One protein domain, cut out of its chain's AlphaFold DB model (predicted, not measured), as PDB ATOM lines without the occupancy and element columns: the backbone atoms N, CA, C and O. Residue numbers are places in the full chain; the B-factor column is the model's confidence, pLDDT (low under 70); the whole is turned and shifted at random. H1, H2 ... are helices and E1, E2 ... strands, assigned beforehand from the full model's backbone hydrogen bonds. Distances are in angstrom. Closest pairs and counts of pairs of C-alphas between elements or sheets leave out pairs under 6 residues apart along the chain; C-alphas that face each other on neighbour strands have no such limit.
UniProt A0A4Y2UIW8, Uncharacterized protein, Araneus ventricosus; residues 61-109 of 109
ATOM      1  N   VAL A  61     136.289 126.700 122.042       93.81
ATOM      2  CA  VAL A  61     137.287 126.661 120.971       93.81
ATOM      3  C   VAL A  61     136.575 126.840 119.636       93.81
ATOM      4  O   VAL A  61     135.700 126.052 119.282       93.81
ATOM      5  N   VAL A  62     136.945 127.891 118.914       93.50
ATOM      6  CA  VAL A  62     136.562 128.146 117.526       93.50
ATOM      7  C   VAL A  62     137.620 127.503 116.641       93.50
ATOM      8  O   VAL A  62     138.802 127.793 116.800       93.50
ATOM      9  N   VAL A  63     137.213 126.603 115.751       92.56
ATOM     10  CA  VAL A  63     138.129 125.886 114.855       92.56
ATOM     11  C   VAL A  63     137.911 126.387 113.438       92.56
ATOM     12  O   VAL A  63     136.821 126.190 112.904       92.56
ATOM     13  N   ASP A  64     138.931 127.007 112.848       91.25
ATOM     14  CA  ASP A  64     138.874 127.518 111.476       91.25
ATOM     15  C   ASP A  64     140.275 127.618 110.846       91.25
ATOM     16  O   ASP A  64     141.275 127.814 111.538       91.25
ATOM     17  N   GLU A  65     140.367 127.475 109.525       88.56
ATOM     18  CA  GLU A  65     141.606 127.697 108.774       88.56
ATOM     19  C   GLU A  65     141.827 129.192 108.452       88.56
ATOM     20  O   GLU A  65     142.983 129.615 108.269       88.56
ATOM     21  N   ASP A  66     140.757 129.993 108.424       88.56
ATOM     22  CA  ASP A  66     140.775 131.389 107.992       88.56
ATOM     23  C   ASP A  66     141.339 132.333 109.069       88.56
ATOM     24  O   ASP A  66     140.832 132.461 110.184       88.56
ATOM     25  N   ILE A  67     142.434 133.026 108.733       86.44
ATOM     26  CA  ILE A  67     143.125 133.951 109.656       86.44
ATOM     27  C   ILE A  67     142.321 135.241 109.853       86.44
ATOM     28  O   ILE A  67     142.439 135.885 110.894       86.44
ATOM     29  N   ASP A  68     141.489 135.620 108.888       90.25
ATOM     30  CA  ASP A  68     140.672 136.827 109.001       90.25
ATOM     31  C   ASP A  68     139.698 136.710 110.187       90.25
ATOM     32  O   ASP A  68     139.613 137.633 111.002       90.25
ATOM     33  N   LEU A  69     139.103 135.530 110.403       90.31
ATOM     34  CA  LEU A  69     138.258 135.252 111.567       90.31
ATOM     35  C   LEU A  69     139.018 135.402 112.895       90.31
ATOM     36  O   LEU A  69     138.479 135.952 113.857       90.31
ATOM     37  N   LEU A  70     140.289 134.986 112.951       88.94
ATOM     38  CA  LEU A  70     141.146 135.183 114.127       88.94
ATOM     39  C   LEU A  70     141.299 136.673 114.472       88.94
ATOM     40  O   LEU A  70     141.231 137.054 115.643       88.94
ATOM     41  N   VAL A  71     141.488 137.522 113.458       88.19
ATOM     42  CA  VAL A  71     141.615 138.977 113.634       88.19
ATOM     43  C   VAL A  71     140.291 139.583 114.099       88.19
ATOM     44  O   VAL A  71     140.278 140.374 115.045       88.19
ATOM     45  N   ILE A  72     139.169 139.187 113.488       91.00
ATOM     46  CA  ILE A  72     137.839 139.682 113.870       91.00
ATOM     47  C   ILE A  72     137.508 139.252 115.307       91.00
ATOM     48  O   ILE A  72     137.009 140.065 116.090       91.00
ATOM     49  N   MET A  73     137.844 138.018 115.694       90.75
ATOM     50  CA  MET A  73     137.710 137.537 117.069       90.75
ATOM     51  C   MET A  73     138.527 138.375 118.053       90.75
ATOM     52  O   MET A  73     137.974 138.805 119.060       90.75
ATOM     53  N   ALA A  74     139.804 138.646 117.766       87.44
ATOM     54  CA  ALA A  74     140.657 139.453 118.643       87.44
ATOM     55  C   ALA A  74     140.095 140.868 118.870       87.44
ATOM     56  O   ALA A  74     140.151 141.392 119.982       87.44
ATOM     57  N   ALA A  75     139.509 141.467 117.827       88.31
ATOM     58  CA  ALA A  75     138.895 142.789 117.902       88.31
ATOM     59  C   ALA A  75     137.512 142.792 118.583       88.31
ATOM     60  O   ALA A  75     137.116 143.803 119.165       88.31
ATOM     61  N   SER A  76     136.763 141.688 118.499       89.56
ATOM     62  CA  SER A  76     135.351 141.628 118.916       89.56
ATOM     63  C   SER A  76     135.128 140.947 120.266       89.56
ATOM     64  O   SER A  76     134.103 141.178 120.911       89.56
ATOM     65  N   ILE A  77     136.050 140.084 120.693       89.81
ATOM     66  CA  ILE A  77     135.899 139.227 121.869       89.81
ATOM     67  C   ILE A  77     136.849 139.690 122.972       89.81
ATOM     68  O   ILE A  77     138.064 139.558 122.873       89.81
ATOM     69  N   ASN A  78     136.271 140.157 124.078       85.69
ATOM     70  CA  ASN A  78     136.992 140.504 125.305       85.69
ATOM     71  C   ASN A  78     136.829 139.397 126.360       85.69
ATOM     72  O   ASN A  78     136.384 139.657 127.477       85.69
ATOM     73  N   SER A  79     137.117 138.152 125.977       85.62
ATOM     74  CA  SER A  79     137.030 136.976 126.849       85.62
ATOM     75  C   SER A  79     138.345 136.197 126.847       85.62
ATOM     76  O   SER A  79     138.966 136.005 125.804       85.62
ATOM     77  N   GLU A  80     138.738 135.715 128.026       86.75
ATOM     78  CA  GLU A  80     139.878 134.813 128.223       86.75
ATOM     79  C   GLU A  80     139.503 133.330 128.046       86.75
ATOM     80  O   GLU A  80     140.386 132.478 127.992       86.75
ATOM     81  N   ASN A  81     138.208 133.012 127.931       91.75
ATOM     82  CA  ASN A  81     137.704 131.636 127.835       91.75
ATOM     83  C   ASN A  81     137.402 131.201 126.396       91.75
ATOM     84  O   ASN A  81     136.971 130.065 126.181       91.75
ATOM     85  N   ILE A  82     137.571 132.097 125.420       92.81
ATOM     86  CA  ILE A  82     137.356 131.807 124.003       92.81
ATOM     87  C   ILE A  82     138.705 131.755 123.294       92.81
ATOM     88  O   ILE A  82     139.500 132.699 123.335       92.81
ATOM     89  N   PHE A  83     138.930 130.646 122.605       92.31
ATOM     90  CA  PHE A  83     140.166 130.339 121.914       92.31
ATOM     91  C   PHE A  83     139.907 130.037 120.444       92.31
ATOM     92  O   PHE A  83     138.850 129.528 120.085       92.31
ATOM     93  N   PHE A  84     140.893 130.309 119.603       92.00
ATOM     94  CA  PHE A  84     140.914 129.932 118.201       92.00
ATOM     95  C   PHE A  84     141.919 128.804 117.990       92.00
ATOM     96  O   PHE A  84     143.043 128.872 118.484       92.00
ATOM     97  N   SER A  85     141.531 127.773 117.254       90.88
ATOM     98  CA  SER A  85     142.402 126.680 116.844       90.88
ATOM     99  C   SER A  85     142.441 126.639 115.331       90.88
ATOM    100  O   SER A  85     141.407 126.494 114.680       90.88
ATOM    101  N   LYS A  86     143.648 126.766 114.784       88.06
ATOM    102  CA  LYS A  86     143.872 126.599 113.357       88.06
ATOM    103  C   LYS A  86     144.350 125.176 113.093       88.06
ATOM    104  O   LYS A  86     145.495 124.883 113.438       88.06
ATOM    105  N   PRO A  87     143.531 124.304 112.484       83.31
ATOM    106  CA  PRO A  87     143.990 122.974 112.130       83.31
ATOM    107  C   PRO A  87     145.026 123.096 111.003       83.31
ATOM    108  O   PRO A  87     144.725 123.564 109.905       83.31
ATOM    109  N   GLU A  88     146.272 122.701 111.262       76.00
ATOM    110  CA  GLU A  88     147.294 122.640 110.217       76.00
ATOM    111  C   GLU A  88     147.232 121.301 109.474       76.00
ATOM    112  O   GLU A  88     147.091 120.224 110.054       76.00
ATOM    113  N   ARG A  89     147.413 121.335 108.148       67.94
ATOM    114  CA  ARG A  89     147.610 120.108 107.367       67.94
ATOM    115  C   ARG A  89     148.989 119.510 107.670       67.94
ATOM    116  O   ARG A  89     149.963 119.841 106.998       67.94
ATOM    117  N   GLY A  90     149.084 118.586 108.627       66.62
ATOM    118  CA  GLY A  90     150.338 117.882 108.914       66.62
ATOM    119  C   GLY A  90     150.408 117.218 110.290       66.62
ATOM    120  O   GLY A  90     149.391 116.885 110.880       66.62
ATOM    121  N   LYS A  91     151.638 116.985 110.773       56.50
ATOM    122  CA  LYS A  91     151.947 116.460 112.122       56.50
ATOM    123  C   LYS A  91     152.276 117.573 113.135       56.50
ATOM    124  O   LYS A  91     152.986 117.308 114.102       56.50
ATOM    125  N   ALA A  92     151.873 118.811 112.869       59.81
ATOM    126  CA  ALA A  92     152.053 119.889 113.834       59.81
ATOM    127  C   ALA A  92     150.971 119.779 114.918       59.81
ATOM    128  O   ALA A  92     149.860 119.335 114.639       59.81
ATOM    129  N   GLU A  93     151.327 120.114 116.155       61.75
ATOM    130  CA  GLU A  93     150.367 120.230 117.253       61.75
ATOM    131  C   GLU A  93     149.403 121.384 116.954       61.75
ATOM    132  O   GLU A  93     149.842 122.451 116.523       61.75
ATOM    133  N   ASP A  94     148.103 121.173 117.176       67.12
ATOM    134  CA  ASP A  94     147.093 122.214 116.978       67.12
ATOM    135  C   ASP A  94     147.408 123.413 117.885       67.12
ATOM    136  O   ASP A  94     147.350 123.326 119.115       67.12
ATOM    137  N   VAL A  95     147.761 124.549 117.278       76.62
ATOM    138  CA  VAL A  95     148.082 125.773 118.016       76.62
ATOM    139  C   VAL A  95     146.786 126.439 118.465       76.62
ATOM    140  O   VAL A  95     145.888 126.698 117.660       76.62
ATOM    141  N   LEU A  96     146.702 126.729 119.764       81.38
ATOM    142  CA  LEU A  96     145.574 127.412 120.382       81.38
ATOM    143  C   LEU A  96     145.923 128.888 120.630       81.38
ATOM    144  O   LEU A  96     146.859 129.203 121.365       81.38
ATOM    145  N   TYR A  97     145.150 129.799 120.049       81.12
ATOM    146  CA  TYR A  97     145.307 131.242 120.201       81.12
ATOM    147  C   TYR A  97     144.205 131.783 121.109       81.12
ATOM    148  O   TYR A  97     143.025 131.592 120.830       81.12
ATOM    149  N   SER A  98     144.555 132.475 122.193       75.75
ATOM    150  CA  SER A  98     143.552 133.190 122.994       75.75
ATOM    151  C   SER A  98     143.315 134.592 122.428       75.75
ATOM    152  O   SER A  98     144.258 135.230 121.950       75.75
ATOM    153  N   ALA A  99     142.085 135.105 122.528       66.44
ATOM    154  CA  ALA A  99     141.779 136.484 122.136       66.44
ATOM    155  C   ALA A  99     142.656 137.508 122.891       66.44
ATOM    156  O   ALA A  99     143.157 138.469 122.306       66.44
ATOM    157  N   ALA A 100     142.938 137.249 124.174       63.88
ATOM    158  CA  ALA A 100     143.782 138.094 125.019       63.88
ATOM    159  C   ALA A 100     145.252 138.149 124.555       63.88
ATOM    160  O   ALA A 100     145.879 139.210 124.589       63.88
ATOM    161  N   THR A 101     145.810 137.034 124.073       61.00
ATOM    162  CA  THR A 101     147.200 136.975 123.586       61.00
ATOM    163  C   THR A 101     147.387 137.796 122.302       61.00
ATOM    164  O   THR A 101     148.424 138.438 122.121       61.00
ATOM    165  N   LEU A 102     146.374 137.846 121.433       61.19
ATOM    166  CA  LEU A 102     146.451 138.507 120.123       61.19
ATOM    167  C   LEU A 102     146.520 140.038 120.233       61.19
ATOM    168  O   LEU A 102     147.300 140.667 119.514       61.19
ATOM    169  N   ASN A 103     145.802 140.631 121.194       54.22
ATOM    170  CA  ASN A 103     145.815 142.081 121.426       54.22
ATOM    171  C   ASN A 103     147.205 142.616 121.808       54.22
ATOM    172  O   ASN A 103     147.570 143.726 121.422       54.22
ATOM    173  N   THR A 104     148.033 141.819 122.491       48.72
ATOM    174  CA  THR A 104     149.402 142.235 122.849       48.72
ATOM    175  C   THR A 104     150.379 142.202 121.671       48.72
ATOM    176  O   THR A 104     151.370 142.925 121.679       48.72
ATOM    177  N   THR A 105     150.102 141.412 120.627       46.31
ATOM    178  CA  THR A 105     151.030 141.229 119.495       46.31
ATOM    179  C   THR A 105     150.784 142.252 118.376       46.31
ATOM    180  O   THR A 105     151.713 142.615 117.657       46.31
ATOM    181  N   LEU A 106     149.554 142.764 118.249       46.66
ATOM    182  CA  LEU A 106     149.176 143.741 117.218       46.66
ATOM    183  C   LEU A 106     149.353 145.212 117.642       46.66
ATOM    184  O   LEU A 106     149.465 146.068 116.774       46.66
ATOM    185  N   LEU A 107     149.448 145.516 118.943       41.75
ATOM    186  CA  LEU A 107     149.683 146.881 119.451       41.75
ATOM    187  C   LEU A 107     151.165 147.315 119.461       41.75
ATOM    188  O   LEU A 107     151.471 148.443 119.840       41.75
ATOM    189  N   HIS A 108     152.087 146.443 119.040       40.69
ATOM    190  CA  HIS A 108     153.533 146.708 119.006       40.69
ATOM    191  C   HIS A 108     154.116 146.879 117.586       40.69
ATOM    192  O   HIS A 108     155.316 146.677 117.389       40.69
ATOM    193  N   LYS A 109     153.304 147.276 116.600       37.97
ATOM    194  CA  LYS A 109     153.777 147.688 115.268       37.97
ATOM    195  C   LYS A 109     153.313 149.086 114.896       37.97
ATOM    196  O   LYS A 109     152.135 149.397 115.158       37.97
TER     197      LYS A 109
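This is residues 61 to 109 of the 109 residues of an uncharacterized protein of Araneus ventricosus (UniProt A0A4Y2UIW8). Look for a small three-stranded sheet with H1 lying over one face, along its strands, and the other face bare. H2 follows E3 with no residue between them, at one end of the sheet, and meets H1, while the E2 to E3 loop, with Lys 91, reaches out at the other end. The printed part has 49 residues, with E1, H1, E2, E3 and H2 along the chain and a mixed sheet in the order E1, E2, E3. The class is mixed, helices and strands. The whole is compact, with a radius of gyration of the C-alphas of 11.0 A and spans of 31 by 24 by 16 A.

Find C-alpha 61 at (137.287, 126.661, 120.971), where E1, residues 61 to 63, begins. H1, residues 67 to 76, starts at C-alpha 67 at (143.125, 133.951, 109.656) and runs 14.3 A. Next come E2, residues 82 to 86, 13.5 A long, and E3, residues 95 to 98, 10.0 A long. H2, residues 99 to 106, runs 11.5 A to C-alpha 106 at (149.176, 143.741, 117.218).

E1 and E2 are parallel at 28 degrees, with N 62 and O 83 within hydrogen-bond range at 2.8 A. E2 and E3 form an antiparallel hairpin, with N 84 and O 97 2.8 A apart. E1, H1 and E2 make a strand-helix-strand unit, two parallel neighbour strands with a helix between, and its crossover is right-handed. H1 is on the sheet at a height of 9.9 A, over E2 and only just over E3, with 3 C-alphas; its closest C-alphas to E2 are those of Leu 70 and Phe 84, 6.7 A. H2 only grazes the sheet with residues 99 to 101. H1 and H2 touch, about perpendicular at 76 degrees; their closest C-alphas are those of Ala 74 and Ala 99, 4.7 A. Every O i to N i+4 pair of H1 is within hydrogen-bond range, against 1 of 4 in H2, which has 3 of 5 O i to N i+3 pairs within range.

The two C-alphas farthest apart are those of Lys 91 and Lys 109, 31.4 A. The printed part has no cut and no long link. Check the B-factor column at residues 89 to 94 and 99 to 109, where the model's pLDDT is under 70.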